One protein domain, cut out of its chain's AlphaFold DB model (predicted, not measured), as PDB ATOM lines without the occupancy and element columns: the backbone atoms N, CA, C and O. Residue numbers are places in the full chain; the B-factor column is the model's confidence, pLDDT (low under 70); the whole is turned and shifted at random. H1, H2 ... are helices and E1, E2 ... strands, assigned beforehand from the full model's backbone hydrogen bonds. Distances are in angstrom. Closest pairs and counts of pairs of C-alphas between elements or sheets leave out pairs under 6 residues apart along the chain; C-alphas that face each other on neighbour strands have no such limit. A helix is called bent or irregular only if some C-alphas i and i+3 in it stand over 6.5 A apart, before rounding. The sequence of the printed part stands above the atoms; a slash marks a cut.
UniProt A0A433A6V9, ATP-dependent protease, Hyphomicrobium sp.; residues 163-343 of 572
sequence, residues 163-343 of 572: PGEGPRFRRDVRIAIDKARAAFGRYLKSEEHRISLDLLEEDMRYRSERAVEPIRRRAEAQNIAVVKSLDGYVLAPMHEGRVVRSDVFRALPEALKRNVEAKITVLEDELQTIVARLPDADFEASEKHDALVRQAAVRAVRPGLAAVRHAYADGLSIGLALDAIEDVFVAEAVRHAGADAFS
ATOM      1  N   PRO A 163      56.285  27.840 -33.859       82.00
ATOM      2  CA  PRO A 163      57.640  27.627 -33.363       82.00
ATOM      3  C   PRO A 163      57.674  27.016 -31.954       82.00
ATOM      4  O   PRO A 163      57.044  27.547 -31.039       82.00
ATOM      5  N   GLY A 164      58.434  25.935 -31.770       78.12
ATOM      6  CA  GLY A 164      58.628  25.268 -30.478       78.12
ATOM      7  C   GLY A 164      57.498  24.325 -30.052       78.12
ATOM      8  O   GLY A 164      57.630  23.638 -29.037       78.12
ATOM      9  N   GLU A 165      56.395  24.242 -30.801       81.62
ATOM     10  CA  GLU A 165      55.283  23.335 -30.485       81.62
ATOM     11  C   GLU A 165      55.495  21.908 -31.014       81.62
ATOM     12  O   GLU A 165      54.822  20.978 -30.560       81.62
ATOM     13  N   GLY A 166      56.450  21.689 -31.924       81.75
ATOM     14  CA  GLY A 166      56.714  20.393 -32.555       81.75
ATOM     15  C   GLY A 166      56.867  19.215 -31.579       81.75
ATOM     16  O   GLY A 166      56.161  18.213 -31.731       81.75
ATOM     17  N   PRO A 167      57.725  19.295 -30.545       79.25
ATOM     18  CA  PRO A 167      57.935  18.193 -29.600       79.25
ATOM     19  C   PRO A 167      56.714  17.890 -28.736       79.25
ATOM     20  O   PRO A 167      56.416  16.722 -28.462       79.25
ATOM     21  N   ARG A 168      56.003  18.938 -28.304       84.94
ATOM     22  CA  ARG A 168      54.792  18.801 -27.494       84.94
ATOM     23  C   ARG A 168      53.677  18.173 -28.325       84.94
ATOM     24  O   ARG A 168      53.098  17.179 -27.890       84.94
ATOM     25  N   PHE A 169      53.476  18.661 -29.549       87.25
ATOM     26  CA  PHE A 169      52.512  18.106 -30.493       87.25
ATOM     27  C   PHE A 169      52.824  16.636 -30.809       87.25
ATOM     28  O   PHE A 169      51.942  15.784 -30.718       87.25
ATOM     29  N   ARG A 170      54.099  16.310 -31.081       84.06
ATOM     30  CA  ARG A 170      54.582  14.931 -31.283       84.06
ATOM     31  C   ARG A 170      54.179  14.010 -30.140       84.06
ATOM     32  O   ARG A 170      53.644  12.926 -30.374       84.06
ATOM     33  N   ARG A 171      54.444  14.430 -28.902       85.88
ATOM     34  CA  ARG A 171      54.114  13.652 -27.705       85.88
ATOM     35  C   ARG A 171      52.606  13.440 -27.585       85.88
ATOM     36  O   ARG A 171      52.169  12.308 -27.388       85.88
ATOM     37  N   ASP A 172      51.828  14.508 -27.708       90.56
ATOM     38  CA  ASP A 172      50.382  14.472 -27.485       90.56
ATOM     39  C   ASP A 172      49.670  13.632 -28.570       90.56
ATOM     40  O   ASP A 172      48.805  12.812 -28.248       90.56
ATOM     41  N   VAL A 173      50.107  13.727 -29.834       89.56
ATOM     42  CA  VAL A 173      49.635  12.873 -30.941       89.56
ATOM     43  C   VAL A 173      50.026  11.411 -30.743       89.56
ATOM     44  O   VAL A 173      49.175  10.538 -30.912       89.56
ATOM     45  N   ARG A 174      51.275  11.114 -30.356       86.62
ATOM     46  CA  ARG A 174      51.711   9.729 -30.100       86.62
ATOM     47  C   ARG A 174      50.843   9.076 -29.021       86.62
ATOM     48  O   ARG A 174      50.302   8.000 -29.247       86.62
ATOM     49  N   ILE A 175      50.593   9.783 -27.914       89.44
ATOM     50  CA  ILE A 175      49.694   9.313 -26.848       89.44
ATOM     51  C   ILE A 175      48.273   9.059 -27.381       89.44
ATOM     52  O   ILE A 175      47.639   8.074 -26.991       89.44
ATOM     53  N   ALA A 176      47.745   9.937 -28.239       91.88
ATOM     54  CA  ALA A 176      46.415   9.768 -28.824       91.88
ATOM     55  C   ALA A 176      46.336   8.528 -29.732       91.88
ATOM     56  O   ALA A 176      45.400   7.737 -29.593       91.88
ATOM     57  N   ILE A 177      47.329   8.325 -30.605       88.44
ATOM     58  CA  ILE A 177      47.408   7.171 -31.513       88.44
ATOM     59  C   ILE A 177      47.561   5.863 -30.728       88.44
ATOM     60  O   ILE A 177      46.860   4.893 -31.021       88.44
ATOM     61  N   ASP A 178      48.409   5.830 -29.698       87.69
ATOM     62  CA  ASP A 178      48.624   4.631 -28.879       87.69
ATOM     63  C   ASP A 178      47.339   4.216 -28.144       87.69
ATOM     64  O   ASP A 178      46.945   3.044 -28.147       87.69
ATOM     65  N   LYS A 179      46.614   5.192 -27.576       91.38
ATOM     66  CA  LYS A 179      45.295   4.959 -26.964       91.38
ATOM     67  C   LYS A 179      44.270   4.469 -27.986       91.38
ATOM     68  O   LYS A 179      43.506   3.552 -27.675       91.38
ATOM     69  N   ALA A 180      44.254   5.052 -29.185       90.88
ATOM     70  CA  ALA A 180      43.357   4.649 -30.264       90.88
ATOM     71  C   ALA A 180      43.631   3.206 -30.710       90.88
ATOM     72  O   ALA A 180      42.695   2.414 -30.808       90.88
ATOM     73  N   ARG A 181      44.903   2.824 -30.882       87.56
ATOM     74  CA  ARG A 181      45.318   1.453 -31.220       87.56
ATOM     75  C   ARG A 181      44.848   0.453 -30.163       87.56
ATOM     76  O   ARG A 181      44.248  -0.566 -30.501       87.56
ATOM     77  N   ALA A 182      45.037   0.768 -28.881       89.38
ATOM     78  CA  ALA A 182      44.572  -0.079 -27.783       89.38
ATOM     79  C   ALA A 182      43.034  -0.178 -27.711       89.38
ATOM     80  O   ALA A 182      42.485  -1.235 -27.396       89.38
ATOM     81  N   ALA A 183      42.306   0.909 -27.986       90.50
ATOM     82  CA  ALA A 183      40.844   0.896 -28.038       90.50
ATOM     83  C   ALA A 183      40.314   0.080 -29.228       90.50
ATOM     84  O   ALA A 183      39.448  -0.771 -29.039       90.50
ATOM     85  N   PHE A 184      40.883   0.281 -30.415       90.00
ATOM     86  CA  PHE A 184      40.520  -0.441 -31.630       90.00
ATOM     87  C   PHE A 184      40.809  -1.944 -31.508       90.00
ATOM     88  O   PHE A 184      39.930  -2.765 -31.756       90.00
ATOM     89  N   GLY A 185      41.987  -2.322 -31.001       88.31
ATOM     90  CA  GLY A 185      42.328  -3.727 -30.758       88.31
ATOM     91  C   GLY A 185      41.412  -4.416 -29.736       88.31
ATOM     92  O   GLY A 185      41.139  -5.609 -29.862       88.31
ATOM     93  N   ARG A 186      40.890  -3.682 -28.741       89.56
ATOM     94  CA  ARG A 186      39.854  -4.198 -27.826       89.56
ATOM     95  C   ARG A 186      38.512  -4.394 -28.529       89.56
ATOM     96  O   ARG A 186      37.860  -5.397 -28.265       89.56
ATOM     97  N   TYR A 187      38.118  -3.478 -29.416       88.12
ATOM     98  CA  TYR A 187      36.898  -3.621 -30.213       88.12
ATOM     99  C   TYR A 187      36.961  -4.852 -31.125       88.12
ATOM    100  O   TYR A 187      36.026  -5.644 -31.114       88.12
ATOM    101  N   LEU A 188      38.077  -5.089 -31.822       86.06
ATOM    102  CA  LEU A 188      38.230  -6.277 -32.677       86.06
ATOM    103  C   LEU A 188      38.093  -7.603 -31.906       86.06
ATOM    104  O   LEU A 188      37.700  -8.615 -32.474       86.06
ATOM    105  N   LYS A 189      38.389  -7.606 -30.601       88.50
ATOM    106  CA  LYS A 189      38.225  -8.769 -29.709       88.50
ATOM    107  C   LYS A 189      36.877  -8.794 -28.980       88.50
ATOM    108  O   LYS A 189      36.665  -9.651 -28.126       88.50
ATOM    109  N   SER A 190      36.008  -7.820 -29.236       90.75
ATOM    110  CA  SER A 190      34.749  -7.658 -28.515       90.75
ATOM    111  C   SER A 190      33.633  -8.516 -29.100       90.75
ATOM    112  O   SER A 190      33.616  -8.839 -30.288       90.75
ATOM    113  N   GLU A 191      32.648  -8.813 -28.254       91.12
ATOM    114  CA  GLU A 191      31.406  -9.457 -28.676       91.12
ATOM    115  C   GLU A 191      30.633  -8.605 -29.689       91.12
ATOM    116  O   GLU A 191      30.053  -9.136 -30.626       91.12
ATOM    117  N   GLU A 192      30.669  -7.276 -29.540       88.81
ATOM    118  CA  GLU A 192      30.031  -6.334 -30.466       88.81
ATOM    119  C   GLU A 192      30.563  -6.510 -31.895       88.81
ATOM    120  O   GLU A 192      29.780  -6.549 -32.844       88.81
ATOM    121  N   HIS A 193      31.882  -6.663 -32.056       87.00
ATOM    122  CA  HIS A 193      32.483  -6.912 -33.365       87.00
ATOM    123  C   HIS A 193      32.079  -8.278 -33.928       87.00
ATOM    124  O   HIS A 193      31.689  -8.347 -35.090       87.00
ATOM    125  N   ARG A 194      32.088  -9.336 -33.102       87.62
ATOM    126  CA  ARG A 194      31.643 -10.677 -33.518       87.62
ATOM    127  C   ARG A 194      30.192 -10.667 -34.000       87.62
ATOM    128  O   ARG A 194      29.935 -11.076 -35.121       87.62
ATOM    129  N   ILE A 195      29.281 -10.097 -33.210       91.06
ATOM    130  CA  ILE A 195      27.871  -9.936 -33.592       91.06
ATOM    131  C   ILE A 195      27.740  -9.133 -34.895       91.06
ATOM    132  O   ILE A 195      26.926  -9.473 -35.747       91.06
ATOM    133  N   SER A 196      28.532  -8.070 -35.075       86.94
ATOM    134  CA  SER A 196      28.496  -7.272 -36.311       86.94
ATOM    135  C   SER A 196      28.918  -8.086 -37.540       86.94
ATOM    136  O   SER A 196      28.349  -7.891 -38.613       86.94
ATOM    137  N   LEU A 197      29.894  -8.990 -37.393       86.75
ATOM    138  CA  LEU A 197      30.314  -9.903 -38.458       86.75
ATOM    139  C   LEU A 197      29.254 -10.970 -38.731       86.75
ATOM    140  O   LEU A 197      28.903 -11.164 -39.890       86.75
ATOM    141  N   ASP A 198      28.684 -11.578 -37.690       88.81
ATOM    142  CA  ASP A 198      27.627 -12.587 -37.829       88.81
ATOM    143  C   ASP A 198      26.410 -12.010 -38.576       88.81
ATOM    144  O   ASP A 198      25.902 -12.611 -39.522       88.81
ATOM    145  N   LEU A 199      25.982 -10.789 -38.227       89.19
ATOM    146  CA  LEU A 199      24.893 -10.088 -38.919       89.19
ATOM    147  C   LEU A 199      25.221  -9.784 -40.388       89.19
ATOM    148  O   LEU A 199      24.332  -9.826 -41.243       89.19
ATOM    149  N   LEU A 200      26.482  -9.459 -40.692       85.75
ATOM    150  CA  LEU A 200      26.929  -9.243 -42.066       85.75
ATOM    151  C   LEU A 200      26.888 -10.559 -42.853       85.75
ATOM    152  O   LEU A 200      26.347 -10.583 -43.957       85.75
ATOM    153  N   GLU A 201      27.398 -11.651 -42.283       83.94
ATOM    154  CA  GLU A 201      27.344 -12.986 -42.886       83.94
ATOM    155  C   GLU A 201      25.900 -13.446 -43.132       83.94
ATOM    156  O   GLU A 201      25.596 -13.993 -44.198       83.94
ATOM    157  N   GLU A 202      24.985 -13.179 -42.197       87.19
ATOM    158  CA  GLU A 202      23.560 -13.468 -42.355       87.19
ATOM    159  C   GLU A 202      22.908 -12.648 -43.483       87.19
ATOM    160  O   GLU A 202      22.210 -13.231 -44.319       87.19
ATOM    161  N   ASP A 203      23.155 -11.329 -43.572       84.38
ATOM    162  CA  ASP A 203      22.663 -10.491 -44.687       84.38
ATOM    163  C   ASP A 203      23.191 -11.008 -46.031       84.38
ATOM    164  O   ASP A 203      22.438 -11.114 -47.007       84.38
ATOM    165  N   MET A 204      24.466 -11.402 -46.080       77.81
ATOM    166  CA  MET A 204      25.074 -11.966 -47.284       77.81
ATOM    167  C   MET A 204      24.417 -13.284 -47.682       77.81
ATOM    168  O   MET A 204      23.981 -13.438 -48.827       77.81
ATOM    169  N   ARG A 205      24.263 -14.211 -46.732       80.38
ATOM    170  CA  ARG A 205      23.598 -15.495 -46.972       80.38
ATOM    171  C   ARG A 205      22.172 -15.298 -47.481       80.38
ATOM    172  O   ARG A 205      21.790 -15.929 -48.469       80.38
ATOM    173  N   TYR A 206      21.411 -14.404 -46.853       84.62
ATOM    174  CA  TYR A 206      20.042 -14.091 -47.254       84.62
ATOM    175  C   TYR A 206      19.968 -13.546 -48.688       84.62
ATOM    176  O   TYR A 206      19.125 -13.979 -49.478       84.62
ATOM    177  N   ARG A 207      20.869 -12.630 -49.069       79.62
ATOM    178  CA  ARG A 207      20.931 -12.079 -50.434       79.62
ATOM    179  C   ARG A 207      21.276 -13.142 -51.473       79.62
ATOM    180  O   ARG A 207      20.606 -13.199 -52.505       79.62
ATOM    181  N   SER A 208      22.267 -13.994 -51.201       78.25
ATOM    182  CA  SER A 208      22.647 -15.084 -52.106       78.25
ATOM    183  C   SER A 208      21.502 -16.079 -52.307       78.25
ATOM    184  O   SER A 208      21.206 -16.456 -53.440       78.25
ATOM    185  N   GLU A 209      20.817 -16.477 -51.229       81.19
ATOM    186  CA  GLU A 209      19.660 -17.378 -51.305       81.19
ATOM    187  C   GLU A 209      18.501 -16.730 -52.085       81.19
ATOM    188  O   GLU A 209      17.918 -17.356 -52.972       81.19
ATOM    189  N   ARG A 210      18.222 -15.441 -51.846       84.88
ATOM    190  CA  ARG A 210      17.184 -14.687 -52.567       84.88
ATOM    191  C   ARG A 210      17.479 -14.536 -54.062       84.88
ATOM    192  O   ARG A 210      16.541 -14.549 -54.858       84.88
ATOM    193  N   ALA A 211      18.746 -14.398 -54.453       81.81
ATOM    194  CA  ALA A 211      19.149 -14.304 -55.857       81.81
ATOM    195  C   ALA A 211      18.903 -15.617 -56.627       81.81
ATOM    196  O   ALA A 211      18.551 -15.582 -57.807       81.81
ATOM    197  N   VAL A 212      19.038 -16.767 -55.955       84.25
ATOM    198  CA  VAL A 212      18.880 -18.110 -56.546       84.25
ATOM    199  C   VAL A 212      17.447 -18.659 -56.397       84.25
ATOM    200  O   VAL A 212      17.041 -19.563 -57.126       84.25
ATOM    201  N   GLU A 213      16.618 -18.081 -55.530       87.19
ATOM    202  CA  GLU A 213      15.221 -18.498 -55.325       87.19
ATOM    203  C   GLU A 213      14.370 -18.556 -56.619       87.19
ATOM    204  O   GLU A 213      13.653 -19.546 -56.810       87.19
ATOM    205  N   PRO A 214      14.430 -17.582 -57.557       88.44
ATOM    206  CA  PRO A 214      13.634 -17.641 -58.787       88.44
ATOM    207  C   PRO A 214      13.978 -18.845 -59.669       88.44
ATOM    208  O   PRO A 214      13.078 -19.467 -60.236       88.44
ATOM    209  N   ILE A 215      15.266 -19.190 -59.775       87.12
ATOM    210  CA  ILE A 215      15.707 -20.336 -60.571       87.12
ATOM    211  C   ILE A 215      15.441 -21.655 -59.851       87.12
ATOM    212  O   ILE A 215      15.059 -22.625 -60.503       87.12
ATOM    213  N   ARG A 216      15.511 -21.671 -58.513       86.31
ATOM    214  CA  ARG A 216      15.120 -22.830 -57.701       86.31
ATOM    215  C   ARG A 216      13.666 -23.224 -57.957       86.31
ATOM    216  O   ARG A 216      13.404 -24.375 -58.289       86.31
ATOM    217  N   ARG A 217      12.738 -22.260 -57.933       88.56
ATOM    218  CA  ARG A 217      11.311 -22.504 -58.229       88.56
ATOM    219  C   ARG A 217      11.071 -23.016 -59.651       88.56
ATOM    220  O   ARG A 217      10.247 -23.906 -59.854       88.56
ATOM    221  N   ARG A 218      11.778 -22.466 -60.647       86.44
ATOM    222  CA  ARG A 218      11.675 -22.931 -62.044       86.44
ATOM    223  C   ARG A 218      12.236 -24.340 -62.225       86.44
ATOM    224  O   ARG A 218      11.634 -25.130 -62.949       86.44
ATOM    225  N   ALA A 219      13.357 -24.649 -61.576       87.19
ATOM    226  CA  ALA A 219      13.969 -25.970 -61.606       87.19
ATOM    227  C   ALA A 219      13.049 -27.015 -60.951       87.19
ATOM    228  O   ALA A 219      12.781 -28.057 -61.553       87.19
ATOM    229  N   GLU A 220      12.473 -26.705 -59.785       87.62
ATOM    230  CA  GLU A 220      11.544 -27.590 -59.067       87.62
ATOM    231  C   GLU A 220      10.305 -27.922 -59.910       87.62
ATOM    232  O   GLU A 220       9.928 -29.091 -60.012       87.62
ATOM    233  N   ALA A 221       9.730 -26.931 -60.604       87.06
ATOM    234  CA  ALA A 221       8.610 -27.131 -61.530       87.06
ATOM    235  C   ALA A 221       8.946 -28.076 -62.704       87.06
ATOM    236  O   ALA A 221       8.050 -28.641 -63.332       87.06
ATOM    237  N   GLN A 222      10.232 -28.264 -62.999       86.56
ATOM    238  CA  GLN A 222      10.733 -29.154 -64.043       86.56
ATOM    239  C   GLN A 222      11.311 -30.469 -63.499       86.56
ATOM    240  O   GLN A 222      11.881 -31.235 -64.278       86.56
ATOM    241  N   ASN A 223      11.114 -30.768 -62.208       84.62
ATOM    242  CA  ASN A 223      11.694 -31.919 -61.512       84.62
ATOM    243  C   ASN A 223      13.236 -31.899 -61.496       84.62
ATOM    244  O   ASN A 223      13.889 -32.922 -61.695       84.62
ATOM    245  N   ILE A 224      13.829 -30.730 -61.258       87.31
ATOM    246  CA  ILE A 224      15.272 -30.529 -61.087       87.31
ATOM    247  C   ILE A 224      15.487 -29.777 -59.767       87.31
ATOM    248  O   ILE A 224      14.820 -28.788 -59.490       87.31
ATOM    249  N   ALA A 225      16.406 -30.243 -58.931       85.31
ATOM    250  CA  ALA A 225      16.774 -29.608 -57.673       85.31
ATOM    251  C   ALA A 225      18.058 -28.785 -57.837       85.31
ATOM    252  O   ALA A 225      19.019 -29.250 -58.449       85.31
ATOM    253  N   VAL A 226      18.090 -27.589 -57.245       86.62
ATOM    254  CA  VAL A 226      19.312 -26.782 -57.102       86.62
ATOM    255  C   VAL A 226      19.908 -27.073 -55.725       86.62
ATOM    256  O   VAL A 226      19.308 -26.731 -54.708       86.62
ATOM    257  N   VAL A 227      21.072 -27.716 -55.676       83.00
ATOM    258  CA  VAL A 227      21.749 -28.093 -54.428       83.00
ATOM    259  C   VAL A 227      22.992 -27.231 -54.246       83.00
ATOM    260  O   VAL A 227      23.824 -27.138 -55.145       83.00
ATOM    261  N   LYS A 228      23.141 -26.609 -53.074       78.62
ATOM    262  CA  LYS A 228      24.370 -25.898 -52.707       78.62
ATOM    263  C   LYS A 228      25.449 -26.917 -52.319       78.62
ATOM    264  O   LYS A 228      25.228 -27.748 -51.441       78.62
ATOM    265  N   SER A 229      26.590 -26.857 -52.990       76.25
ATOM    266  CA  SER A 229      27.811 -27.632 -52.751       76.25
ATOM    267  C   SER A 229      28.926 -26.711 -52.233       76.25
ATOM    268  O   SER A 229      28.759 -25.494 -52.186       76.25
ATOM    269  N   LEU A 230      30.073 -27.289 -51.860       67.12
ATOM    270  CA  LEU A 230      31.282 -26.546 -51.474       67.12
ATOM    271  C   LEU A 230      31.810 -25.670 -52.624       67.12
ATOM    272  O   LEU A 230      32.232 -24.546 -52.383       67.12
ATOM    273  N   ASP A 231      31.696 -26.151 -53.868       60.28
ATOM    274  CA  ASP A 231      32.190 -25.469 -55.075       60.28
ATOM    275  C   ASP A 231      31.102 -24.660 -55.821       60.28
ATOM    276  O   ASP A 231      31.259 -24.339 -56.998       60.28
ATOM    277  N   GLY A 232      29.965 -24.358 -55.176       72.06
ATOM    278  CA  GLY A 232      28.885 -23.550 -55.764       72.06
ATOM    279  C   GLY A 232      27.532 -24.261 -55.813       72.06
ATOM    280  O   GLY A 232      27.144 -24.938 -54.866       72.06
ATOM    281  N   TYR A 233      26.773 -24.096 -56.897       81.62
ATOM    282  CA  TYR A 233      25.449 -24.709 -57.056       81.62
ATOM    283  C   TYR A 233      25.492 -25.849 -58.076       81.62
ATOM    284  O   TYR A 233      26.084 -25.715 -59.143       81.62
ATOM    285  N   VAL A 234      24.838 -26.966 -57.759       83.38
ATOM    286  CA  VAL A 234      24.726 -28.145 -58.624       83.38
ATOM    287  C   VAL A 234      23.258 -28.398 -58.932       83.38
ATOM    288  O   VAL A 234      22.430 -28.477 -58.025       83.38
ATOM    289  N   LEU A 235      22.938 -28.553 -60.212       85.62
ATOM    290  CA  LEU A 235      21.621 -28.987 -60.659       85.62
ATOM    291  C   LEU A 235      21.571 -30.514 -60.672       85.62
ATOM    292  O   LEU A 235      22.429 -31.170 -61.261       85.62
ATOM    293  N   ALA A 236      20.574 -31.087 -60.005       84.06
ATOM    294  CA  ALA A 236      20.405 -32.529 -59.904       84.06
ATOM    295  C   ALA A 236      18.970 -32.937 -60.271       84.06
ATOM    296  O   ALA A 236      18.026 -32.277 -59.839       84.06
ATOM    297  N   PRO A 237      18.761 -34.021 -61.038       83.06
ATOM    298  CA  PRO A 237      17.419 -34.516 -61.331       83.06
ATOM    299  C   PRO A 237      16.664 -34.861 -60.043       83.06
ATOM    300  O   PRO A 237      17.236 -35.422 -59.107       83.06
ATOM    301  N   MET A 238      15.373 -34.562 -60.003       84.00
ATOM    302  CA  MET A 238      14.487 -34.822 -58.873       84.00
ATOM    303  C   MET A 238      13.351 -35.755 -59.313       84.00
ATOM    304  O   MET A 238      12.852 -35.660 -60.428       84.00
ATOM    305  N   HIS A 239      12.929 -36.672 -58.449       76.44
ATOM    306  CA  HIS A 239      11.757 -37.519 -58.674       76.44
ATOM    307  C   HIS A 239      11.001 -37.669 -57.355       76.44
ATOM    308  O   HIS A 239      11.622 -37.933 -56.327       76.44
ATOM    309  N   GLU A 240       9.688 -37.419 -57.363       71.00
ATOM    310  CA  GLU A 240       8.836 -37.426 -56.156       71.00
ATOM    311  C   GLU A 240       9.405 -36.585 -54.990       71.00
ATOM    312  O   GLU A 240       9.371 -36.975 -53.823       71.00
ATOM    313  N   GLY A 241       9.994 -35.425 -55.308       70.19
ATOM    314  CA  GLY A 241      10.576 -34.520 -54.311       70.19
ATOM    315  C   GLY A 241      11.921 -34.970 -53.724       70.19
ATOM    316  O   GLY A 241      12.407 -34.347 -52.783       70.19
ATOM    317  N   ARG A 242      12.550 -36.032 -54.252       76.38
ATOM    318  CA  ARG A 242      13.878 -36.501 -53.821       76.38
ATOM    319  C   ARG A 242      14.897 -36.410 -54.951       76.38
ATOM    320  O   ARG A 242      14.598 -36.733 -56.098       76.38
ATOM    321  N   VAL A 243      16.118 -35.991 -54.616       81.12
ATOM    322  CA  VAL A 243      17.235 -35.925 -55.566       81.12
ATOM    323  C   VAL A 243      17.625 -37.337 -56.001       81.12
ATOM    324  O   VAL A 243      17.910 -38.205 -55.173       81.12
ATOM    325  N   VAL A 244      17.642 -37.566 -57.311       80.50
ATOM    326  CA  VAL A 244      18.014 -38.842 -57.921       80.50
ATOM    327  C   VAL A 244      19.537 -38.917 -58.008       80.50
ATOM    328  O   VAL A 244      20.189 -38.030 -58.557       80.50
ATOM    329  N   ARG A 245      20.125 -39.990 -57.469       72.00
ATOM    330  CA  ARG A 245      21.572 -40.228 -57.562       72.00
ATOM    331  C   ARG A 245      21.982 -40.567 -59.003       72.00
ATOM    332  O   ARG A 245      21.198 -41.096 -59.792       72.00
ATOM    333  N   SER A 246      23.232 -40.250 -59.351       69.62
ATOM    334  CA  SER A 246      23.757 -40.349 -60.725       69.62
ATOM    335  C   SER A 246      23.689 -41.765 -61.323       69.62
ATOM    336  O   SER A 246      23.549 -41.917 -62.533       69.62
ATOM    337  N   ASP A 247      23.757 -42.799 -60.490       68.56
ATOM    338  CA  ASP A 247      23.603 -44.216 -60.842       68.56
ATOM    339  C   ASP A 247      22.171 -44.568 -61.279       68.56
ATOM    340  O   ASP A 247      21.984 -45.191 -62.323       68.56
ATOM    341  N   VAL A 248      21.162 -44.097 -60.545       68.56
ATOM    342  CA  VAL A 248      19.737 -44.308 -60.850       68.56
ATOM    343  C   VAL A 248      19.318 -43.530 -62.099       68.56
ATOM    344  O   VAL A 248      18.579 -44.040 -62.938       68.56
ATOM    345  N   PHE A 249      19.853 -42.321 -62.288       66.94
ATOM    346  CA  PHE A 249      19.606 -41.520 -63.489       66.94
ATOM    347  C   PHE A 249      20.153 -42.181 -64.768       66.94
ATOM    348  O   PHE A 249      19.562 -42.063 -65.841       66.94
ATOM    349  N   ARG A 250      21.263 -42.928 -64.666       68.12
ATOM    350  CA  ARG A 250      21.855 -43.674 -65.794       68.12
ATOM    351  C   ARG A 250      21.041 -44.902 -66.213       68.12
ATOM    352  O   ARG A 250      21.242 -45.367 -67.330       68.12
ATOM    353  N   ALA A 251      20.153 -45.404 -65.354       71.19
ATOM    354  CA  ALA A 251      19.284 -46.551 -65.631       71.19
ATOM    355  C   ALA A 251      17.958 -46.172 -66.330       71.19
ATOM    356  O   ALA A 251      17.172 -47.053 -66.674       71.19
ATOM    357  N   LEU A 252      17.697 -44.874 -66.543       72.38
ATOM    358  CA  LEU A 252      16.503 -44.377 -67.234       72.38
ATOM    359  C   LEU A 252      16.589 -44.564 -68.765       72.38
ATOM    360  O   LEU A 252      17.685 -44.533 -69.329       72.38
ATOM    361  N   PRO A 253      15.445 -44.684 -69.472       79.62
ATOM    362  CA  PRO A 253      15.402 -44.746 -70.935       79.62
ATOM    363  C   PRO A 253      16.082 -43.540 -71.605       79.62
ATOM    364  O   PRO A 253      15.877 -42.398 -71.185       79.62
ATOM    365  N   GLU A 254      16.825 -43.768 -72.699       72.81
ATOM    366  CA  GLU A 254      17.618 -42.719 -73.373       72.81
ATOM    367  C   GLU A 254      16.801 -41.477 -73.765       72.81
ATOM    368  O   GLU A 254      17.300 -40.355 -73.683       72.81
ATOM    369  N   ALA A 255      15.532 -41.653 -74.150       73.62
ATOM    370  CA  ALA A 255      14.649 -40.550 -74.528       73.62
ATOM    371  C   ALA A 255      14.307 -39.620 -73.347       73.62
ATOM    372  O   ALA A 255      14.271 -38.399 -73.510       73.62
ATOM    373  N   LEU A 256      14.092 -40.180 -72.151       71.44
ATOM    374  CA  LEU A 256      13.825 -39.408 -70.932       71.44
ATOM    375  C   LEU A 256      15.099 -38.734 -70.421       71.44
ATOM    376  O   LEU A 256      15.058 -37.575 -70.011       71.44
ATOM    377  N   LYS A 257      16.237 -39.427 -70.526       72.31
ATOM    378  CA  LYS A 257      17.552 -38.896 -70.163       72.31
ATOM    379  C   LYS A 257      17.908 -37.646 -70.977       72.31
ATOM    380  O   LYS A 257      18.209 -36.617 -70.382       72.31
ATOM    381  N   ARG A 258      17.763 -37.692 -72.310       77.38
ATOM    382  CA  ARG A 258      18.031 -36.537 -73.194       77.38
ATOM    383  C   ARG A 258      17.129 -35.332 -72.904       77.38
ATOM    384  O   ARG A 258      17.575 -34.197 -73.016       77.38
ATOM    385  N   ASN A 259      15.869 -35.564 -72.527       79.50
ATOM    386  CA  ASN A 259      14.927 -34.491 -72.188       79.50
ATOM    387  C   ASN A 259      15.318 -33.787 -70.876       79.50
ATOM    388  O   ASN A 259      15.324 -32.560 -70.807       79.50
ATOM    389  N   VAL A 260      15.698 -34.557 -69.851       78.44
ATOM    390  CA  VAL A 260      16.174 -33.997 -68.576       78.44
ATOM    391  C   VAL A 260      17.519 -33.287 -68.752       78.44
ATOM    392  O   VAL A 260      17.676 -32.187 -68.237       78.44
ATOM    393  N   GLU A 261      18.450 -33.849 -69.526       79.94
ATOM    394  CA  GLU A 261      19.736 -33.205 -69.841       79.94
ATOM    395  C   GLU A 261      19.545 -31.855 -70.552       79.94
ATOM    396  O   GLU A 261      20.137 -30.869 -70.131       79.94
ATOM    397  N   ALA A 262      18.652 -31.764 -71.546       82.25
ATOM    398  CA  ALA A 262      18.373 -30.503 -72.240       82.25
ATOM    399  C   ALA A 262      17.785 -29.420 -71.312       82.25
ATOM    400  O   ALA A 262      18.145 -28.248 -71.417       82.25
ATOM    401  N   LYS A 263      16.900 -29.805 -70.384       83.25
ATOM    402  CA  LYS A 263      16.341 -28.891 -69.370       83.25
ATOM    403  C   LYS A 263      17.391 -28.437 -68.362       83.25
ATOM    404  O   LYS A 263      17.387 -27.271 -67.973       83.25
ATOM    405  N   ILE A 264      18.280 -29.346 -67.959       84.06
ATOM    406  CA  ILE A 264      19.415 -29.024 -67.096       84.06
ATOM    407  C   ILE A 264      20.309 -27.998 -67.793       84.06
ATOM    408  O   ILE A 264      20.564 -26.975 -67.183       84.06
ATOM    409  N   THR A 265      20.674 -28.176 -69.066       84.69
ATOM    410  CA  THR A 265      21.546 -27.225 -69.784       84.69
ATOM    411  C   THR A 265      20.968 -25.805 -69.863       84.69
ATOM    412  O   THR A 265      21.688 -24.839 -69.642       84.69
ATOM    413  N   VAL A 266      19.661 -25.648 -70.105       86.88
ATOM    414  CA  VAL A 266      19.023 -24.313 -70.119       86.88
ATOM    415  C   VAL A 266      19.050 -23.662 -68.730       86.88
ATOM    416  O   VAL A 266      19.337 -22.474 -68.598       86.88
ATOM    417  N   LEU A 267      18.761 -24.439 -67.683       85.62
ATOM    418  CA  LEU A 267      18.829 -23.956 -66.303       85.62
ATOM    419  C   LEU A 267      20.276 -23.722 -65.845       85.62
ATOM    420  O   LEU A 267      20.500 -22.847 -65.017       85.62
ATOM    421  N   GLU A 268      21.250 -24.463 -66.376       83.38
ATOM    422  CA  GLU A 268      22.680 -24.262 -66.137       83.38
ATOM    423  C   GLU A 268      23.126 -22.894 -66.663       83.38
ATOM    424  O   GLU A 268      23.726 -22.143 -65.898       83.38
ATOM    425  N   ASP A 269      22.771 -22.520 -67.897       84.75
ATOM    426  CA  ASP A 269      23.132 -21.215 -68.480       84.75
ATOM    427  C   ASP A 269      22.516 -20.034 -67.699       84.75
ATOM    428  O   ASP A 269      23.172 -19.019 -67.420       84.75
ATOM    429  N   GLU A 270      21.250 -20.160 -67.290       84.12
ATOM    430  CA  GLU A 270      20.585 -19.151 -66.458       84.12
ATOM    431  C   GLU A 270      21.203 -19.065 -65.054       84.12
ATOM    432  O   GLU A 270      21.434 -17.963 -64.542       84.12
ATOM    433  N   LEU A 271      21.498 -20.213 -64.430       84.56
ATOM    434  CA  LEU A 271      22.135 -20.286 -63.114       84.56
ATOM    435  C   LEU A 271      23.539 -19.699 -63.170       84.56
ATOM    436  O   LEU A 271      23.899 -18.922 -62.294       84.56
ATOM    437  N   GLN A 272      24.298 -19.999 -64.221       82.25
ATOM    438  CA  GLN A 272      25.627 -19.450 -64.453       82.25
ATOM    439  C   GLN A 272      25.582 -17.925 -64.592       82.25
ATOM    440  O   GLN A 272      26.441 -17.249 -64.038       82.25
ATOM    441  N   THR A 273      24.558 -17.361 -65.238       83.44
ATOM    442  CA  THR A 273      24.387 -15.900 -65.349       83.44
ATOM    443  C   THR A 273      24.091 -15.242 -63.996       83.44
ATOM    444  O   THR A 273      24.595 -14.155 -63.712       83.44
ATOM    445  N   ILE A 274      23.282 -15.885 -63.148       81.69
ATOM    446  CA  ILE A 274      22.970 -15.396 -61.794       81.69
ATOM    447  C   ILE A 274      24.195 -15.532 -60.885       81.69
ATOM    448  O   ILE A 274      24.553 -14.587 -60.186       81.69
ATOM    449  N   VAL A 275      24.865 -16.685 -60.928       77.06
ATOM    450  CA  VAL A 275      26.067 -16.973 -60.142       77.06
ATOM    451  C   VAL A 275      27.229 -16.078 -60.564       77.06
ATOM    452  O   VAL A 275      27.957 -15.615 -59.699       77.06
ATOM    453  N   ALA A 276      27.362 -15.732 -61.846       77.12
ATOM    454  CA  ALA A 276      28.374 -14.789 -62.327       77.12
ATOM    455  C   ALA A 276      28.197 -13.355 -61.796       77.12
ATOM    456  O   ALA A 276      29.143 -12.577 -61.860       77.12
ATOM    457  N   ARG A 277      27.021 -13.006 -61.254       72.12
ATOM    458  CA  ARG A 277      26.761 -11.728 -60.564       72.12
ATOM    459  C   ARG A 277      26.943 -11.813 -59.043       72.12
ATOM    460  O   ARG A 277      26.887 -10.792 -58.371       72.12
ATOM    461  N   LEU A 278      27.142 -13.009 -58.479       70.12
ATOM    462  CA  LEU A 278      27.451 -13.178 -57.053       70.12
ATOM    463  C   LEU A 278      28.847 -12.654 -56.651       70.12
ATOM    464  O   LEU A 278      28.939 -12.131 -55.546       70.12
ATOM    465  N   PRO A 279      29.898 -12.683 -57.500       64.12
ATOM    466  CA  PRO A 279      31.161 -11.994 -57.223       64.12
ATOM    467  C   PRO A 279      31.006 -10.493 -56.928       64.12
ATOM    468  O   PRO A 279      31.730  -9.966 -56.089       64.12
ATOM    469  N   ASP A 280      30.030  -9.814 -57.547       64.38
ATOM    470  CA  ASP A 280      29.709  -8.416 -57.215       64.38
ATOM    471  C   ASP A 280      29.135  -8.296 -55.789       64.38
ATOM    472  O   ASP A 280      29.377  -7.310 -55.097       64.38
ATOM    473  N   ALA A 281      28.419  -9.319 -55.311       64.88
ATOM    474  CA  ALA A 281      27.927  -9.377 -53.937       64.88
ATOM    475  C   ALA A 281      29.059  -9.652 -52.930       64.88
ATOM    476  O   ALA A 281      29.048  -9.068 -51.851       64.88
ATOM    477  N   ASP A 282      30.052 -10.475 -53.275       66.44
ATOM    478  CA  ASP A 282      31.257 -10.663 -52.448       66.44
ATOM    479  C   ASP A 282      32.082  -9.365 -52.364       66.44
ATOM    480  O   ASP A 282      32.585  -9.013 -51.296       66.44
ATOM    481  N   PHE A 283      32.153  -8.595 -53.457       69.56
ATOM    482  CA  PHE A 283      32.729  -7.247 -53.446       69.56
ATOM    483  C   PHE A 283      31.932  -6.291 -52.541       69.56
ATOM    484  O   PHE A 283      32.517  -5.623 -51.691       69.56
ATOM    485  N   GLU A 284      30.596  -6.270 -52.643       74.06
ATOM    486  CA  GLU A 284      29.740  -5.509 -51.718       74.06
ATOM    487  C   GLU A 284      29.931  -5.940 -50.252       74.06
ATOM    488  O   GLU A 284      29.856  -5.104 -49.349       74.06
ATOM    489  N   ALA A 285      30.168  -7.230 -49.993       72.94
ATOM    490  CA  ALA A 285      30.441  -7.755 -48.656       72.94
ATOM    491  C   ALA A 285      31.768  -7.235 -48.109       72.94
ATOM    492  O   ALA A 285      31.817  -6.777 -46.968       72.94
ATOM    493  N   SER A 286      32.818  -7.266 -48.934       78.62
ATOM    494  CA  SER A 286      34.127  -6.711 -48.594       78.62
ATOM    495  C   SER A 286      34.024  -5.212 -48.305       78.62
ATOM    496  O   SER A 286      34.500  -4.753 -47.275       78.62
ATOM    497  N   GLU A 287      33.312  -4.450 -49.140       84.12
ATOM    498  CA  GLU A 287      33.092  -3.013 -48.925       84.12
ATOM    499  C   GLU A 287      32.322  -2.717 -47.629       84.12
ATOM    500  O   GLU A 287      32.638  -1.765 -46.909       84.12
ATOM    501  N   LYS A 288      31.314  -3.535 -47.296       84.25
ATOM    502  CA  LYS A 288      30.586  -3.426 -46.023       84.25
ATOM    503  C   LYS A 288      31.460  -3.783 -44.828       84.25
ATOM    504  O   LYS A 288      31.383  -3.095 -43.811       84.25
ATOM    505  N   HIS A 289      32.273  -4.830 -44.938       85.06
ATOM    506  CA  HIS A 289      33.233  -5.202 -43.906       85.06
ATOM    507  C   HIS A 289      34.219  -4.055 -43.659       85.06
ATOM    508  O   HIS A 289      34.344  -3.575 -42.531       85.06
ATOM    509  N   ASP A 290      34.817  -3.526 -44.725       86.94
ATOM    510  CA  ASP A 290      35.719  -2.384 -44.653       86.94
ATOM    511  C   ASP A 290      35.013  -1.160 -44.062       86.94
ATOM    512  O   ASP A 290      35.592  -0.439 -43.254       86.94
ATOM    513  N   ALA A 291      33.739  -0.923 -44.393       89.25
ATOM    514  CA  ALA A 291      32.956   0.156 -43.796       89.25
ATOM    515  C   ALA A 291      32.769  -0.012 -42.276       89.25
ATOM    516  O   ALA A 291      32.898   0.977 -41.549       89.25
ATOM    517  N   LEU A 292      32.513  -1.230 -41.785       87.44
ATOM    518  CA  LEU A 292      32.429  -1.518 -40.346       87.44
ATOM    519  C   LEU A 292      33.773  -1.267 -39.653       87.44
ATOM    520  O   LEU A 292      33.827  -0.592 -38.621       87.44
ATOM    521  N   VAL A 293      34.867  -1.742 -40.253       88.06
ATOM    522  CA  VAL A 293      36.230  -1.521 -39.753       88.06
ATOM    523  C   VAL A 293      36.566  -0.028 -39.716       88.06
ATOM    524  O   VAL A 293      37.033   0.471 -38.688       88.06
ATOM    525  N   ARG A 294      36.252   0.720 -40.785       90.06
ATOM    526  CA  ARG A 294      36.420   2.182 -40.850       90.06
ATOM    527  C   ARG A 294      35.661   2.884 -39.728       90.06
ATOM    528  O   ARG A 294      36.235   3.723 -39.039       90.06
ATOM    529  N   GLN A 295      34.391   2.539 -39.507       91.00
ATOM    530  CA  GLN A 295      33.578   3.144 -38.446       91.00
ATOM    531  C   GLN A 295      34.161   2.886 -37.052       91.00
ATOM    532  O   GLN A 295      34.232   3.802 -36.227       91.00
ATOM    533  N   ALA A 296      34.619   1.662 -36.796       89.94
ATOM    534  CA  ALA A 296      35.264   1.309 -35.539       89.94
ATOM    535  C   ALA A 296      36.589   2.059 -35.332       89.94
ATOM    536  O   ALA A 296      36.838   2.580 -34.241       89.94
ATOM    537  N   ALA A 297      37.411   2.175 -36.379       90.81
ATOM    538  CA  ALA A 297      38.665   2.924 -36.343       90.81
ATOM    539  C   ALA A 297      38.426   4.413 -36.047       90.81
ATOM    540  O   ALA A 297      39.043   4.973 -35.139       90.81
ATOM    541  N   VAL A 298      37.454   5.028 -36.729       93.25
ATOM    542  CA  VAL A 298      37.029   6.417 -36.493       93.25
ATOM    543  C   VAL A 298      36.577   6.620 -35.042       93.25
ATOM    544  O   VAL A 298      37.003   7.572 -34.384       93.25
ATOM    545  N   ARG A 299      35.748   5.712 -34.509       91.81
ATOM    546  CA  ARG A 299      35.262   5.769 -33.118       91.81
ATOM    547  C   ARG A 299      36.397   5.651 -32.098       91.81
ATOM    548  O   ARG A 299      36.298   6.232 -31.017       91.81
ATOM    549  N   ALA A 300      37.461   4.923 -32.432       91.56
ATOM    550  CA  ALA A 300      38.631   4.766 -31.579       91.56
ATOM    551  C   ALA A 300      39.554   5.998 -31.598       91.56
ATOM    552  O   ALA A 300      40.030   6.411 -30.540       91.56
ATOM    553  N   VAL A 301      39.804   6.590 -32.772       92.44
ATOM    554  CA  VAL A 301      40.820   7.646 -32.941       92.44
ATOM    555  C   VAL A 301      40.297   9.059 -32.663       92.44
ATOM    556  O   VAL A 301      40.987   9.850 -32.011       92.44
ATOM    557  N   ARG A 302      39.054   9.373 -33.063       94.50
ATOM    558  CA  ARG A 302      38.489  10.730 -32.951       94.50
ATOM    559  C   ARG A 302      38.530  11.329 -31.549       94.50
ATOM    560  O   ARG A 302      38.909  12.492 -31.445       94.50
ATOM    561  N   PRO A 303      38.182  10.610 -30.462       94.62
ATOM    562  CA  PRO A 303      38.212  11.199 -29.124       94.62
ATOM    563  C   PRO A 303      39.612  11.677 -28.716       94.62
ATOM    564  O   PRO A 303      39.751  12.734 -28.103       94.62
ATOM    565  N   GLY A 304      40.654  10.919 -29.085       92.31
ATOM    566  CA  GLY A 304      42.044  11.281 -28.816       92.31
ATOM    567  C   GLY A 304      42.474  12.512 -29.609       92.31
ATOM    568  O   GLY A 304      42.985  13.467 -29.027       92.31
ATOM    569  N   LEU A 305      42.206  12.530 -30.917       93.06
ATOM    570  CA  LEU A 305      42.562  13.663 -31.778       93.06
ATOM    571  C   LEU A 305      41.739  14.921 -31.478       93.06
ATOM    572  O   LEU A 305      42.260  16.022 -31.615       93.06
ATOM    573  N   ALA A 306      40.491  14.793 -31.020       93.50
ATOM    574  CA  ALA A 306      39.675  15.927 -30.590       93.50
ATOM    575  C   ALA A 306      40.275  16.630 -29.362       93.50
ATOM    576  O   ALA A 306      40.286  17.860 -29.306       93.50
ATOM    577  N   ALA A 307      40.827  15.868 -28.411       92.69
ATOM    578  CA  ALA A 307      41.536  16.435 -27.266       92.69
ATOM    579  C   ALA A 307      42.795  17.205 -27.704       92.69
ATOM    580  O   ALA A 307      43.023  18.316 -27.225       92.69
ATOM    581  N   VAL A 308      43.565  16.661 -28.658       92.50
ATOM    582  CA  VAL A 308      44.718  17.373 -29.241       92.50
ATOM    583  C   VAL A 308      44.253  18.624 -29.986       92.50
ATOM    584  O   VAL A 308      44.766  19.707 -29.738       92.50
ATOM    585  N   ARG A 309      43.220  18.530 -30.827       93.19
ATOM    586  CA  ARG A 309      42.669  19.682 -31.555       93.19
ATOM    587  C   ARG A 309      42.254  20.814 -30.621       93.19
ATOM    588  O   ARG A 309      42.503  21.972 -30.929       93.19
ATOM    589  N   HIS A 310      41.653  20.487 -29.480       91.38
ATOM    590  CA  HIS A 310      41.264  21.486 -28.489       91.38
ATOM    591  C   HIS A 310      42.474  22.175 -27.840       91.38
ATOM    592  O   HIS A 310      42.443  23.381 -27.628       91.38
ATOM    593  N   ALA A 311      43.555  21.433 -27.577       89.50
ATOM    594  CA  ALA A 311      44.799  21.994 -27.050       89.50
ATOM    595  C   ALA A 311      45.532  22.914 -28.049       89.50
ATOM    596  O   ALA A 311      46.351  23.728 -27.629       89.50
ATOM    597  N   TYR A 312      45.221  22.792 -29.345       88.19
ATOM    598  CA  TYR A 312      45.883  23.472 -30.463       88.19
ATOM    599  C   TYR A 312      44.899  24.260 -31.356       88.19
ATOM    600  O   TYR A 312      45.059  24.316 -32.576       88.19
ATOM    601  N   ALA A 313      43.859  24.852 -30.758       77.75
ATOM    602  CA  ALA A 313      42.696  25.393 -31.471       77.75
ATOM    603  C   ALA A 313      43.006  26.479 -32.527       77.75
ATOM    604  O   ALA A 313      42.229  26.649 -33.466       77.75
ATOM    605  N   ASP A 314      44.145  27.168 -32.418       76.06
ATOM    606  CA  ASP A 314      44.467  28.356 -33.222       76.06
ATOM    607  C   ASP A 314      45.225  28.066 -34.538       76.06
ATOM    608  O   ASP A 314      45.648  28.992 -35.231       76.06
ATOM    609  N   GLY A 315      45.404  26.796 -34.931       80.38
ATOM    610  CA  GLY A 315      46.195  26.418 -36.113       80.38
ATOM    611  C   GLY A 315      45.418  25.665 -37.196       80.38
ATOM    612  O   GLY A 315      45.192  24.463 -37.067       80.38
ATOM    613  N   LEU A 316      45.116  26.312 -38.331       82.38
ATOM    614  CA  LEU A 316      44.506  25.637 -39.496       82.38
ATOM    615  C   LEU A 316      45.370  24.464 -40.001       82.38
ATOM    616  O   LEU A 316      44.848  23.384 -40.268       82.38
ATOM    617  N   SER A 317      46.691  24.661 -40.077       88.44
ATOM    618  CA  SER A 317      47.652  23.614 -40.464       88.44
ATOM    619  C   SER A 317      47.624  22.419 -39.503       88.44
ATOM    620  O   SER A 317      47.647  21.270 -39.940       88.44
ATOM    621  N   ILE A 318      47.463  22.677 -38.200       89.25
ATOM    622  CA  ILE A 318      47.341  21.632 -37.174       89.25
ATOM    623  C   ILE A 318      46.064  20.823 -37.387       89.25
ATOM    624  O   ILE A 318      46.094  19.595 -37.340       89.25
ATOM    625  N   GLY A 319      44.947  21.499 -37.664       91.00
ATOM    626  CA  GLY A 319      43.688  20.833 -37.983       91.00
ATOM    627  C   GLY A 319      43.818  19.882 -39.174       91.00
ATOM    628  O   GLY A 319      43.425  18.725 -39.060       91.00
ATOM    629  N   LEU A 320      44.439  20.344 -40.264       92.12
ATOM    630  CA  LEU A 320      44.678  19.533 -41.463       92.12
ATOM    631  C   LEU A 320      45.636  18.362 -41.204       92.12
ATOM    632  O   LEU A 320      45.456  17.287 -41.773       92.12
ATOM    633  N   ALA A 321      46.643  18.552 -40.350       91.38
ATOM    634  CA  ALA A 321      47.542  17.477 -39.955       91.38
ATOM    635  C   ALA A 321      46.802  16.397 -39.157       91.38
ATOM    636  O   ALA A 321      46.993  15.211 -39.407       91.38
ATOM    637  N   LEU A 322      45.933  16.792 -38.221       92.44
ATOM    638  CA  LEU A 322      45.109  15.859 -37.448       92.44
ATOM    639  C   LEU A 322      44.111  15.104 -38.335       92.44
ATOM    640  O   LEU A 322      43.923  13.911 -38.120       92.44
ATOM    641  N   ASP A 323      43.523  15.767 -39.335       92.81
ATOM    642  CA  ASP A 323      42.652  15.115 -40.324       92.81
ATOM    643  C   ASP A 323      43.439  14.074 -41.138       92.81
ATOM    644  O   ASP A 323      43.023  12.923 -41.243       92.81
ATOM    645  N   ALA A 324      44.639  14.428 -41.616       92.12
ATOM    646  CA  ALA A 324      45.511  13.488 -42.318       92.12
ATOM    647  C   ALA A 324      45.924  12.299 -41.431       92.12
ATOM    648  O   ALA A 324      45.993  11.166 -41.899       92.12
ATOM    649  N   ILE A 325      46.180  12.526 -40.139       91.44
ATOM    650  CA  ILE A 325      46.488  11.456 -39.179       91.44
ATOM    651  C   ILE A 325      45.281  10.527 -38.977       91.44
ATOM    652  O   ILE A 325      45.469   9.310 -38.911       91.44
ATOM    653  N   GLU A 326      44.062  11.075 -38.884       92.25
ATOM    654  CA  GLU A 326      42.818  10.289 -38.829       92.25
ATOM    655  C   GLU A 326      42.688   9.407 -40.075       92.25
ATOM    656  O   GLU A 326      42.535   8.191 -39.941       92.25
ATOM    657  N   ASP A 327      42.831   9.994 -41.266       90.88
ATOM    658  CA  ASP A 327      42.719   9.282 -42.541       90.88
ATOM    659  C   ASP A 327      43.716   8.128 -42.636       90.88
ATOM    660  O   ASP A 327      43.348   7.016 -43.028       90.88
ATOM    661  N   VAL A 328      44.973   8.346 -42.227       89.25
ATOM    662  CA  VAL A 328      45.965   7.268 -42.267       89.25
ATOM    663  C   VAL A 328      45.650   6.181 -41.251       89.25
ATOM    664  O   VAL A 328      45.750   5.001 -41.587       89.25
ATOM    665  N   PHE A 329      45.250   6.538 -40.028       88.12
ATOM    666  CA  PHE A 329      44.868   5.548 -39.021       88.12
ATOM    667  C   PHE A 329      43.719   4.662 -39.523       88.12
ATOM    668  O   PHE A 329      43.765   3.441 -39.380       88.12
ATOM    669  N   VAL A 330      42.710   5.266 -40.157       89.38
ATOM    670  CA  VAL A 330      41.552   4.559 -40.717       89.38
ATOM    671  C   VAL A 330      41.953   3.678 -41.902       89.38
ATOM    672  O   VAL A 330      41.577   2.507 -41.946       89.38
ATOM    673  N   ALA A 331      42.741   4.200 -42.844       87.44
ATOM    674  CA  ALA A 331      43.207   3.436 -44.000       87.44
ATOM    675  C   ALA A 331      44.112   2.260 -43.601       87.44
ATOM    676  O   ALA A 331      44.135   1.226 -44.268       87.44
ATOM    677  N   GLU A 332      44.881   2.413 -42.527       82.75
ATOM    678  CA  GLU A 332      45.723   1.355 -41.978       82.75
ATOM    679  C   GLU A 332      44.899   0.275 -41.273       82.75
ATOM    680  O   GLU A 332      45.158  -0.908 -41.469       82.75
ATOM    681  N   ALA A 333      43.868   0.667 -40.520       84.44
ATOM    682  CA  ALA A 333      42.960  -0.269 -39.862       84.44
ATOM    683  C   ALA A 333      42.226  -1.186 -40.855       84.44
ATOM    684  O   ALA A 333      42.000  -2.354 -40.547       84.44
ATOM    685  N   VAL A 334      41.880  -0.672 -42.042       84.69
ATOM    686  CA  VAL A 334      41.269  -1.462 -43.126       84.69
ATOM    687  C   VAL A 334      42.282  -2.408 -43.773       84.69
ATOM    688  O   VAL A 334      41.980  -3.576 -43.987       84.69
ATOM    689  N   ARG A 335      43.497  -1.927 -44.070       78.62
ATOM    690  CA  ARG A 335      44.533  -2.733 -44.745       78.62
ATOM    691  C   ARG A 335      45.092  -3.848 -43.865       78.62
ATOM    692  O   ARG A 335      45.379  -4.932 -44.363       78.62
ATOM    693  N   HIS A 336      45.248  -3.584 -42.573       69.62
ATOM    694  CA  HIS A 336      45.781  -4.533 -41.609       69.62
ATOM    695  C   HIS A 336      44.747  -4.729 -40.501       69.62
ATOM    696  O   HIS A 336      44.751  -4.006 -39.503       69.62
ATOM    697  N   ALA A 337      43.873  -5.727 -40.671       57.22
ATOM    698  CA  ALA A 337      42.897  -6.186 -39.676       57.22
ATOM    699  C   ALA A 337      43.588  -6.826 -38.446       57.22
ATOM    700  O   ALA A 337      43.409  -8.000 -38.131       57.22
ATOM    701  N   GLY A 338      44.422  -6.040 -37.760       53.03
ATOM    702  CA  GLY A 338      45.314  -6.448 -36.682       53.03
ATOM    703  C   GLY A 338      46.749  -6.722 -37.147       53.03
ATOM    704  O   GLY A 338      47.073  -7.840 -37.522       53.03
ATOM    705  N   ALA A 339      47.633  -5.724 -37.032       42.44
ATOM    706  CA  ALA A 339      49.068  -5.933 -36.820       42.44
ATOM    707  C   ALA A 339      49.737  -4.680 -36.225       42.44
ATOM    708  O   ALA A 339      49.406  -3.534 -36.548       42.44
ATOM    709  N   ASP A 340      50.663  -4.936 -35.306       49.50
ATOM    710  CA  ASP A 340      51.532  -3.970 -34.648       49.50
ATOM    711  C   ASP A 340      52.523  -3.320 -35.632       49.50
ATOM    712  O   ASP A 340      52.941  -3.933 -36.607       49.50
ATOM    713  N   ALA A 341      52.935  -2.088 -35.307       52.19
ATOM    714  CA  ALA A 341      54.075  -1.365 -35.891       52.19
ATOM    715  C   ALA A 341      53.889  -0.626 -37.239       52.19
ATOM    716  O   ALA A 341      54.762  -0.671 -38.101       52.19
ATOM    717  N   PHE A 342      52.840   0.190 -37.375       52.44
ATOM    718  CA  PHE A 342      52.867   1.304 -38.339       52.44
ATOM    719  C   PHE A 342      52.658   2.643 -37.621       52.44
ATOM    720  O   PHE A 342      51.601   2.875 -37.029       52.44
ATOM    721  N   SER A 343      53.675   3.509 -37.642       59.50
ATOM    722  CA  SER A 343      53.536   4.922 -37.270       59.50
ATOM    723  C   SER A 343      53.378   5.729 -38.558       59.50
ATOM    724  O   SER A 343      54.339   5.821 -39.320       59.50
TER     725      SER A 343
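Overview. This is residues 163 to 343 of the 572 residues of the protein "ATP-dependent protease" of Hyphomicrobium sp. (UniProt A0A433A6V9). The strand hairpin E1 and E2 packs on H2b and H4 toward one end of a long, thin rod of two rows of helices running opposite ways, H1 with bent H2 and H4 with bent H5. At the other end H6 folds back along H5b. The printed part has 181 residues, with six named helices and two named strands, in the order H1 H2 E1 E2 H3 H4 H5 H6, the sheet antiparallel. It is mostly helix and extended, with a radius of gyration of the C-alphas of 27.1 A and spans of 92 by 29 by 23 A.

Along the chain. Find E1 at residues 224 to 229 and E2 at 232 to 239. H1 starts at C-alpha 166, (56.714, 20.393, -32.555), and runs 32.4 A to 188. H3 is 246 to 250, H4 254 to 275, and H6 316 to 335, ending at (44.533, -2.733, -44.745). H2, 191 to 221, and H5, 278 to 311, were each assigned as one helix by hydrogen bonds but are bent: C-alphas 211 and 214 are 7.1 A apart, 300 and 303 6.9 A. Their arms are H2a, 191 to 211, H2b, 214 to 221, H5a, 278 to 300, and H5b, 303 to 311.

Arrangement. Across the hairpin E1 and E2, N 227 and O 234 are 2.8 A apart, within hydrogen-bond range. The closest C-alphas of E2 and H4, Leu 235 and Ile 264, are 6.8 A apart. H2a touches H5a, closest C-alphas Met 204 and Ala 285 at 7.0 A, opposite ways at a shallow tilt of 20 degrees. H5b and H6 form a helical hairpin, closest C-alphas Leu 305 and Leu 322 at 6.6 A. Every O i to N i+4 pair is within hydrogen-bond range in H1, H2a, H2b, H3, H4, H5a, H5b and H6.

Size, cuts and confidence. The farthest C-alphas, Pro 163 and Pro 253, are 91.8 A apart. The printed part has no cut, and no link is long. Look for pLDDT under 70 at 20 residues, among them 336 to 343.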